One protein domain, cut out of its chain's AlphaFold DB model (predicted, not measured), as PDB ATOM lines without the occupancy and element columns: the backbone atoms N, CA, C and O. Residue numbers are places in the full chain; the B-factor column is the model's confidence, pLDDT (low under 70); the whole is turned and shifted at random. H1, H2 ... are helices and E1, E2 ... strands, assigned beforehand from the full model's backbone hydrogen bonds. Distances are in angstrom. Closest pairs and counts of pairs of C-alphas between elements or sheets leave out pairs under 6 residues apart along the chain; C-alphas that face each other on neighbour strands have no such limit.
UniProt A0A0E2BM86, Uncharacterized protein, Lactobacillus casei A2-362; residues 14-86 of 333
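This is residues 14 to 86 of the 333 residues of an uncharacterized protein of Lactobacillus casei A2-362 (UniProt A0A0E2BM86). Little regular structure: an elongated model with a small sheet, E1 E2 E3, towards one end and helix H3 at the other, where the loops turn back. The 73 residues hold H1, E1, E2, H2, H3, E3 in that order, mixed, with 29 residues in named elements; the sheet is antiparallel. It is only just compact, close to loose: radius of gyration of the C-alphas 13.1 A, spans 41 by 24 by 19 A.

H1, residues 19 to 22, is not on the sheet. E1, residues 31 to 34, and E2, residues 37 to 41, form an antiparallel hairpin; N 32 and O 39 are 2.8 A apart. H2, residues 49 to 54, and H3, residues 60 to 66, are apart; in both every O i to N i+4 pair is within hydrogen-bond range, while H1 is too short for one. Residues 56 to 57 pair antiparallel with 71 to 72. E3, residues 83 to 85, is E2's antiparallel neighbour; N 40 and O 84 are 2.8 A apart.

H1 begins at C-alpha 19 (2.100, 11.387, -41.885). E2 measures 12.5 A. E3 ends at C-alpha 85 (8.684, -6.815, -34.840).

The farthest C-alphas, Asn 36 and Val 60, are 41.1 A apart. The printed part has no cut. H3 to E3 is a long link. Residues 14 and 76 to 79 have pLDDT under 70.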
ATOM      1  N   ASP A  14      -6.534  -0.887 -41.969       59.50
ATOM      2  CA  ASP A  14      -5.923  -1.196 -40.669       59.50
ATOM      3  C   ASP A  14      -4.399  -0.950 -40.599       59.50
ATOM      4  O   ASP A  14      -3.830  -0.899 -39.512       59.50
ATOM      5  N   ASN A  15      -3.733  -0.821 -41.752       72.06
ATOM      6  CA  ASN A  15      -2.284  -0.617 -41.870       72.06
ATOM      7  C   ASN A  15      -1.941   0.791 -42.382       72.06
ATOM      8  O   ASN A  15      -0.853   1.008 -42.923       72.06
ATOM      9  N   GLN A  16      -2.877   1.736 -42.276       76.75
ATOM     10  CA  GLN A  16      -2.659   3.125 -42.663       76.75
ATOM     11  C   GLN A  16      -2.272   3.969 -41.454       76.75
ATOM     12  O   GLN A  16      -2.866   3.883 -40.383       76.75
ATOM     13  N   ILE A  17      -1.281   4.829 -41.656       80.12
ATOM     14  CA  ILE A  17      -0.817   5.787 -40.663       80.12
ATOM     15  C   ILE A  17      -0.776   7.169 -41.305       80.12
ATOM     16  O   ILE A  17      -0.335   7.321 -42.444       80.12
ATOM     17  N   ARG A  18      -1.265   8.187 -40.592       83.62
ATOM     18  CA  ARG A  18      -1.166   9.568 -41.072       83.62
ATOM     19  C   ARG A  18       0.281  10.029 -40.955       83.62
ATOM     20  O   ARG A  18       0.949   9.721 -39.975       83.62
ATOM     21  N   GLN A  19       0.740  10.841 -41.902       83.62
ATOM     22  CA  GLN A  19       2.100  11.387 -41.885       83.62
ATOM     23  C   GLN A  19       2.423  12.109 -40.563       83.62
ATOM     24  O   GLN A  19       3.493  11.909 -39.999       83.62
ATOM     25  N   SER A  20       1.477  12.875 -40.007       85.38
ATOM     26  CA  SER A  20       1.650  13.537 -38.705       85.38
ATOM     27  C   SER A  20       1.883  12.550 -37.559       85.38
ATOM     28  O   SER A  20       2.657  12.838 -36.650       85.38
ATOM     29  N   GLN A  21       1.287  11.357 -37.633       87.69
ATOM     30  CA  GLN A  21       1.494  10.299 -36.650       87.69
ATOM     31  C   GLN A  21       2.884   9.662 -36.754       87.69
ATOM     32  O   GLN A  21       3.328   9.088 -35.772       87.69
ATOM     33  N   LEU A  22       3.580   9.790 -37.891       87.06
ATOM     34  CA  LEU A  22       4.990   9.400 -38.052       87.06
ATOM     35  C   LEU A  22       5.970  10.455 -37.520       87.06
ATOM     36  O   LEU A  22       7.175  10.223 -37.501       87.06
ATOM     37  N   ILE A  23       5.473  11.621 -37.110       84.38
ATOM     38  CA  ILE A  23       6.249  12.599 -36.342       84.38
ATOM     39  C   ILE A  23       5.993  12.343 -34.857       84.38
ATOM     40  O   ILE A  23       6.922  12.169 -34.076       84.38
ATOM     41  N   THR A  24       4.718  12.271 -34.473       86.19
ATOM     42  CA  THR A  24       4.294  11.906 -33.122       86.19
ATOM     43  C   THR A  24       2.870  11.340 -33.153       86.19
ATOM     44  O   THR A  24       1.992  11.943 -33.775       86.19
ATOM     45  N   PRO A  25       2.590  10.193 -32.505       87.88
ATOM     46  CA  PRO A  25       3.492   9.439 -31.625       87.88
ATOM     47  C   PRO A  25       4.457   8.484 -32.362       87.88
ATOM     48  O   PRO A  25       5.621   8.358 -32.014       87.88
ATOM     49  N   PHE A  26       4.032   7.845 -33.441       89.44
ATOM     50  CA  PHE A  26       4.715   6.708 -34.068       89.44
ATOM     51  C   PHE A  26       5.901   7.088 -34.982       89.44
ATOM     52  O   PHE A  26       5.999   6.626 -36.119       89.44
ATOM     53  N   GLY A  27       6.809   7.937 -34.501       90.31
ATOM     54  CA  GLY A  27       8.053   8.265 -35.195       90.31
ATOM     55  C   GLY A  27       9.073   7.129 -35.204       90.31
ATOM     56  O   GLY A  27       8.850   6.054 -34.652       90.31
ATOM     57  N   THR A  28      10.222   7.351 -35.843       91.12
ATOM     58  CA  THR A  28      11.311   6.364 -35.878       91.12
ATOM     59  C   THR A  28      11.710   5.918 -34.469       91.12
ATOM     60  O   THR A  28      12.005   6.739 -33.607       91.12
ATOM     61  N   GLY A  29      11.746   4.602 -34.253       92.69
ATOM     62  CA  GLY A  29      12.047   3.989 -32.959       92.69
ATOM     63  C   GLY A  29      10.864   3.879 -32.001       92.69
ATOM     64  O   GLY A  29      10.959   3.146 -31.017       92.69
ATOM     65  N   ALA A  30       9.735   4.521 -32.304       94.12
ATOM     66  CA  ALA A  30       8.515   4.367 -31.530       94.12
ATOM     67  C   ALA A  30       7.844   3.016 -31.806       94.12
ATOM     68  O   ALA A  30       7.933   2.454 -32.906       94.12
ATOM     69  N   LEU A  31       7.134   2.507 -30.802       93.75
ATOM     70  CA  LEU A  31       6.232   1.376 -30.957       93.75
ATOM     71  C   LEU A  31       4.912   1.815 -31.575       93.75
ATOM     72  O   LEU A  31       4.433   2.923 -31.368       93.75
ATOM     73  N   THR A  32       4.294   0.905 -32.309       90.38
ATOM     74  CA  THR A  32       2.921   1.004 -32.784       90.38
ATOM     75  C   THR A  32       2.314  -0.392 -32.825       90.38
ATOM     76  O   THR A  32       3.028  -1.390 -32.951       90.38
ATOM     77  N   ASP A  33       0.998  -0.475 -32.670       87.56
ATOM     78  CA  ASP A  33       0.289  -1.748 -32.653       87.56
ATOM     79  C   ASP A  33      -0.465  -1.936 -33.971       87.56
ATOM     80  O   ASP A  33      -1.272  -1.098 -34.364       87.56
ATOM     81  N   ILE A  34      -0.197  -3.051 -34.654       82.06
ATOM     82  CA  ILE A  34      -0.794  -3.410 -35.944       82.06
ATOM     83  C   ILE A  34      -1.345  -4.829 -35.836       82.06
ATOM     84  O   ILE A  34      -0.586  -5.767 -35.602       82.06
ATOM     85  N   LEU A  35      -2.660  -5.006 -36.014       71.69
ATOM     86  CA  LEU A  35      -3.323  -6.321 -36.075       71.69
ATOM     87  C   LEU A  35      -2.901  -7.290 -34.943       71.69
ATOM     88  O   LEU A  35      -2.600  -8.459 -35.183       71.69
ATOM     89  N   ASN A  36      -2.889  -6.800 -33.695       72.81
ATOM     90  CA  ASN A  36      -2.456  -7.519 -32.480       72.81
ATOM     91  C   ASN A  36      -0.959  -7.862 -32.395       72.81
ATOM     92  O   ASN A  36      -0.542  -8.623 -31.519       72.81
ATOM     93  N   GLN A  37      -0.134  -7.281 -33.256       84.62
ATOM     94  CA  GLN A  37       1.315  -7.274 -33.114       84.62
ATOM     95  C   GLN A  37       1.774  -5.912 -32.618       84.62
ATOM     96  O   GLN A  37       1.157  -4.897 -32.930       84.62
ATOM     97  N   SER A  38       2.876  -5.899 -31.876       89.62
ATOM     98  CA  SER A  38       3.595  -4.664 -31.596       89.62
ATOM     99  C   SER A  38       4.811  -4.616 -32.504       89.62
ATOM    100  O   SER A  38       5.543  -5.603 -32.654       89.62
ATOM    101  N   VAL A  39       4.973  -3.488 -33.177       91.69
ATOM    102  CA  VAL A  39       6.063  -3.258 -34.110       91.69
ATOM    103  C   VAL A  39       6.714  -1.926 -33.801       91.69
ATOM    104  O   VAL A  39       6.087  -0.997 -33.307       91.69
ATOM    105  N   MET A  40       7.992  -1.842 -34.107       93.44
ATOM    106  CA  MET A  40       8.796  -0.650 -33.973       93.44
ATOM    107  C   MET A  40       9.007  -0.029 -35.346       93.44
ATOM    108  O   MET A  40       9.398  -0.723 -36.291       93.44
ATOM    109  N   VAL A  41       8.758   1.271 -35.462       92.94
ATOM    110  CA  VAL A  41       8.934   2.008 -36.715       92.94
ATOM    111  C   VAL A  41      10.419   2.093 -37.043       92.94
ATOM    112  O   VAL A  41      11.220   2.572 -36.239       92.94
ATOM    113  N   ALA A  42      10.803   1.592 -38.215       91.62
ATOM    114  CA  ALA A  42      12.196   1.544 -38.621       91.62
ATOM    115  C   ALA A  42      12.712   2.932 -39.038       91.62
ATOM    116  O   ALA A  42      11.944   3.844 -39.355       91.62
ATOM    117  N   GLY A  43      14.036   3.088 -39.038       89.50
ATOM    118  CA  GLY A  43      14.679   4.319 -39.498       89.50
ATOM    119  C   GLY A  43      14.461   4.612 -40.982       89.50
ATOM    120  O   GLY A  43      14.147   3.718 -41.774       89.50
ATOM    121  N   SER A  44      14.709   5.867 -41.363       85.69
ATOM    122  CA  SER A  44      14.661   6.339 -42.754       85.69
ATOM    123  C   SER A  44      15.608   5.586 -43.695       85.69
ATOM    124  O   SER A  44      15.380   5.543 -44.898       85.69
ATOM    125  N   GLU A  45      16.605   4.879 -43.153       85.94
ATOM    126  CA  GLU A  45      17.484   3.947 -43.876       85.94
ATOM    127  C   GLU A  45      16.747   2.806 -44.608       85.94
ATOM    128  O   GLU A  45      17.331   2.138 -45.466       85.94
ATOM    129  N   PHE A  46      15.496   2.530 -44.228       85.50
ATOM    130  CA  PHE A  46      14.637   1.534 -44.872       85.50
ATOM    131  C   PHE A  46      13.631   2.139 -45.856       85.50
ATOM    132  O   PHE A  46      12.890   1.393 -46.500       85.50
ATOM    133  N   TRP A  47      13.555   3.465 -45.947       83.12
ATOM    134  CA  TRP A  47      12.648   4.139 -46.868       83.12
ATOM    135  C   TRP A  47      13.206   4.073 -48.294       83.12
ATOM    136  O   TRP A  47      14.383   3.787 -48.518       83.12
ATOM    137  N   ASN A  48      12.346   4.313 -49.283       81.25
ATOM    138  CA  ASN A  48      12.785   4.424 -50.672       81.25
ATOM    139  C   ASN A  48      13.754   5.613 -50.803       81.25
ATOM    140  O   ASN A  48      13.389   6.718 -50.414       81.25
ATOM    141  N   SER A  49      14.948   5.401 -51.368       78.69
ATOM    142  CA  SER A  49      15.970   6.450 -51.493       78.69
ATOM    143  C   SER A  49      15.463   7.706 -52.202       78.69
ATOM    144  O   SER A  49      15.751   8.799 -51.734       78.69
ATOM    145  N   ARG A  50      14.639   7.566 -53.252       78.94
ATOM    146  CA  ARG A  50      14.029   8.722 -53.935       78.94
ATOM    147  C   ARG A  50      13.089   9.481 -53.009       78.94
ATOM    148  O   ARG A  50      13.204  10.684 -52.872       78.94
ATOM    149  N   ALA A  51      12.236   8.763 -52.280       77.69
ATOM    150  CA  ALA A  51      11.345   9.393 -51.310       77.69
ATOM    151  C   ALA A  51      12.126  10.103 -50.191       77.69
ATOM    152  O   ALA A  51      11.717  11.166 -49.747       77.69
ATOM    153  N   VAL A  52      13.254   9.549 -49.740       81.06
ATOM    154  CA  VAL A  52      14.138  10.235 -48.785       81.06
ATOM    155  C   VAL A  52      14.708  11.504 -49.409       81.06
ATOM    156  O   VAL A  52      14.681  12.551 -48.779       81.06
ATOM    157  N   GLU A  53      15.215  11.418 -50.635       79.69
ATOM    158  CA  GLU A  53      15.799  12.545 -51.354       79.69
ATOM    159  C   GLU A  53      14.798  13.681 -51.578       79.69
ATOM    160  O   GLU A  53      15.130  14.814 -51.237       79.69
ATOM    161  N   ASP A  54      13.591  13.373 -52.042       82.38
ATOM    162  CA  ASP A  54      12.532  14.344 -52.341       82.38
ATOM    163  C   ASP A  54      11.974  15.026 -51.080       82.38
ATOM    164  O   ASP A  54      11.390  16.101 -51.156       82.38
ATOM    165  N   ASN A  55      12.140  14.404 -49.907       84.12
ATOM    166  CA  ASN A  55      11.625  14.909 -48.629       84.12
ATOM    167  C   ASN A  55      12.733  15.425 -47.695       84.12
ATOM    168  O   ASN A  55      12.478  15.666 -46.509       84.12
ATOM    169  N   LYS A  56      13.966  15.574 -48.192       86.69
ATOM    170  CA  LYS A  56      15.047  16.217 -47.435       86.69
ATOM    171  C   LYS A  56      14.800  17.719 -47.342       86.69
ATOM    172  O   LYS A  56      14.506  18.355 -48.346       86.69
ATOM    173  N   PHE A  57      14.996  18.272 -46.154       85.19
ATOM    174  CA  PHE A  57      14.972  19.712 -45.922       85.19
ATOM    175  C   PHE A  57      16.079  20.108 -44.945       85.19
ATOM    176  O   PHE A  57      16.572  19.283 -44.162       85.19
ATOM    177  N   TYR A  58      16.463  21.379 -44.992       84.38
ATOM    178  CA  TYR A  58      17.544  21.930 -44.182       84.38
ATOM    179  C   TYR A  58      17.045  23.113 -43.353       84.38
ATOM    180  O   TYR A  58      16.226  23.910 -43.807       84.38
ATOM    181  N   ASP A  59      17.535  23.197 -42.119       82.31
ATOM    182  CA  ASP A  59      17.310  24.311 -41.197       82.31
ATOM    183  C   ASP A  59      18.561  24.416 -40.327       82.31
ATOM    184  O   ASP A  59      18.817  23.556 -39.479       82.31
ATOM    185  N   VAL A  60      19.353  25.465 -40.539       80.19
ATOM    186  CA  VAL A  60      20.661  25.640 -39.890       80.19
ATOM    187  C   VAL A  60      20.548  25.654 -38.372       80.19
ATOM    188  O   VAL A  60      21.441  25.171 -37.671       80.19
ATOM    189  N   ARG A  61      19.464  26.220 -37.838       80.06
ATOM    190  CA  ARG A  61      19.264  26.376 -36.396       80.06
ATOM    191  C   ARG A  61      19.022  25.007 -35.779       80.06
ATOM    192  O   ARG A  61      19.684  24.653 -34.803       80.06
ATOM    193  N   LEU A  62      18.134  24.220 -36.383       83.00
ATOM    194  CA  LEU A  62      17.852  22.855 -35.951       83.00
ATOM    195  C   LEU A  62      19.045  21.925 -36.197       83.00
ATOM    196  O   LEU A  62      19.369  21.131 -35.321       83.00
ATOM    197  N   GLN A  63      19.746  22.042 -37.329       86.31
ATOM    198  CA  GLN A  63      20.955  21.264 -37.627       86.31
ATOM    199  C   GLN A  63      22.042  21.502 -36.575       86.31
ATOM    200  O   GLN A  63      22.612  20.545 -36.050       86.31
ATOM    201  N   ARG A  64      22.285  22.765 -36.197       82.94
ATOM    202  CA  ARG A  64      23.232  23.118 -35.128       82.94
ATOM    203  C   ARG A  64      22.782  22.598 -33.765       82.94
ATOM    204  O   ARG A  64      23.601  22.033 -33.044       82.94
ATOM    205  N   ALA A  65      21.504  22.761 -33.421       83.62
ATOM    206  CA  ALA A  65      20.960  22.299 -32.143       83.62
ATOM    207  C   ALA A  65      21.028  20.768 -32.003       83.62
ATOM    208  O   ALA A  65      21.459  20.257 -30.971       83.62
ATOM    209  N   MET A  66      20.669  20.042 -33.065       84.94
ATOM    210  CA  MET A  66      20.599  18.576 -33.097       84.94
ATOM    211  C   MET A  66      21.917  17.900 -33.477       84.94
ATOM    212  O   MET A  66      22.011  16.676 -33.406       84.94
ATOM    213  N   LYS A  67      22.928  18.674 -33.897       88.75
ATOM    214  CA  LYS A  67      24.166  18.164 -34.511       88.75
ATOM    215  C   LYS A  67      23.862  17.216 -35.680       88.75
ATOM    216  O   LYS A  67      24.433  16.133 -35.778       88.75
ATOM    217  N   ALA A  68      22.920  17.625 -36.525       87.12
ATOM    218  CA  ALA A  68      22.438  16.859 -37.669       87.12
ATOM    219  C   ALA A  68      22.898  17.495 -38.986       87.12
ATOM    220  O   ALA A  68      22.971  18.715 -39.104       87.12
ATOM    221  N   GLU A  69      23.156  16.664 -39.993       84.62
ATOM    222  CA  GLU A  69      23.517  17.114 -41.346       84.62
ATOM    223  C   GLU A  69      22.303  17.606 -42.144       84.62
ATOM    224  O   GLU A  69      22.451  18.353 -43.103       84.62
ATOM    225  N   GLY A  70      21.091  17.236 -41.735       86.50
ATOM    226  CA  GLY A  70      19.840  17.624 -42.376       86.50
ATOM    227  C   GLY A  70      18.671  16.823 -41.819       86.50
ATOM    228  O   GLY A  70      18.844  15.984 -40.929       86.50
ATOM    229  N   PHE A  71      17.481  17.073 -42.355       87.69
ATOM    230  CA  PHE A  71      16.250  16.424 -41.917       87.69
ATOM    231  C   PHE A  71      15.531  15.771 -43.089       87.69
ATOM    232  O   PHE A  71      15.723  16.142 -44.243       87.69
ATOM    233  N   VAL A  72      14.703  14.774 -42.784       88.25
ATOM    234  CA  VAL A  72      13.876  14.078 -43.772       88.25
ATOM    235  C   VAL A  72      12.451  14.057 -43.247       88.25
ATOM    236  O   VAL A  72      12.192  13.499 -42.179       88.25
ATOM    237  N   ALA A  73      11.526  14.661 -43.987       86.88
ATOM    238  CA  ALA A  73      10.110  14.555 -43.677       86.88
ATOM    239  C   ALA A  73       9.600  13.140 -44.026       86.88
ATOM    240  O   ALA A  73      10.024  12.561 -45.030       86.88
ATOM    241  N   PRO A  74       8.690  12.548 -43.228       84.75
ATOM    242  CA  PRO A  74       8.054  11.289 -43.606       84.75
ATOM    243  C   PRO A  74       7.330  11.437 -44.956       84.75
ATOM    244  O   PRO A  74       6.676  12.456 -45.160       84.75
ATOM    245  N   PRO A  75       7.396  10.462 -45.876       78.88
ATOM    246  CA  PRO A  75       6.795  10.601 -47.205       78.88
ATOM    247  C   PRO A  75       5.256  10.686 -47.155       78.88
ATOM    248  O   PRO A  75       4.616   9.978 -46.376       78.88
ATOM    249  N   THR A  76       4.652  11.532 -48.001       69.88
ATOM    250  CA  THR A  76       3.190  11.772 -48.081       69.88
ATOM    251  C   THR A  76       2.432  10.839 -49.029       69.88
ATOM    252  O   THR A  76       1.260  10.558 -48.779       69.88
ATOM    253  N   SER A  77       3.050  10.356 -50.111       61.03
ATOM    254  CA  SER A  77       2.382   9.560 -51.154       61.03
ATOM    255  C   SER A  77       3.085   8.224 -51.403       61.03
ATOM    256  O   SER A  77       4.307   8.142 -51.416       61.03
ATOM    257  N   GLU A  78       2.285   7.157 -51.551       59.34
ATOM    258  CA  GLU A  78       2.648   5.775 -51.942       59.34
ATOM    259  C   GLU A  78       3.825   5.089 -51.208       59.34
ATOM    260  O   GLU A  78       4.177   3.952 -51.531       59.34
ATOM    261  N   GLY A  79       4.410   5.734 -50.200       64.19
ATOM    262  CA  GLY A  79       5.526   5.223 -49.423       64.19
ATOM    263  C   GLY A  79       5.084   4.148 -48.437       64.19
ATOM    264  O   GLY A  79       4.104   4.303 -47.712       64.19
ATOM    265  N   PHE A  80       5.839   3.056 -48.382       74.62
ATOM    266  CA  PHE A  80       5.735   2.090 -47.296       74.62
ATOM    267  C   PHE A  80       6.708   2.487 -46.191       74.62
ATOM    268  O   PHE A  80       7.895   2.691 -46.451       74.62
ATOM    269  N   ILE A  81       6.217   2.549 -44.956       81.94
ATOM    270  CA  ILE A  81       7.075   2.677 -43.782       81.94
ATOM    271  C   ILE A  81       7.457   1.277 -43.327       81.94
ATOM    272  O   ILE A  81       6.602   0.441 -43.030       81.94
ATOM    273  N   ALA A  82       8.758   1.008 -43.303       86.75
ATOM    274  CA  ALA A  82       9.261  -0.245 -42.779       86.75
ATOM    275  C   ALA A  82       9.100  -0.279 -41.257       86.75
ATOM    276  O   ALA A  82       9.341   0.703 -40.556       86.75
ATOM    277  N   VAL A  83       8.734  -1.448 -40.750       88.31
ATOM    278  CA  VAL A  83       8.624  -1.721 -39.320       88.31
ATOM    279  C   VAL A  83       9.386  -2.995 -38.992       88.31
ATOM    280  O   VAL A  83       9.610  -3.848 -39.856       88.31
ATOM    281  N   LYS A  84       9.782  -3.139 -37.734       90.69
ATOM    282  CA  LYS A  84      10.388  -4.356 -37.198       90.69
ATOM    283  C   LYS A  84       9.549  -4.886 -36.054       90.69
ATOM    284  O   LYS A  84       9.086  -4.116 -35.223       90.69
ATOM    285  N   THR A  85       9.376  -6.198 -35.974       90.81
ATOM    286  CA  THR A  85       8.684  -6.815 -34.840       90.81
ATOM    287  C   THR A  85       9.451  -6.558 -33.546       90.81
ATOM    288  O   THR A  85      10.611  -6.957 -33.429       90.81
ATOM    289  N   PHE A  86       8.794  -5.927 -32.575       93.50
ATOM    290  CA  PHE A  86       9.324  -5.737 -31.229       93.50
ATOM    291  C   PHE A  86       8.171  -5.502 -30.236       93.50
ATOM    292  O   PHE A  86       7.321  -4.655 -30.506       93.50
TER     293      PHE A  86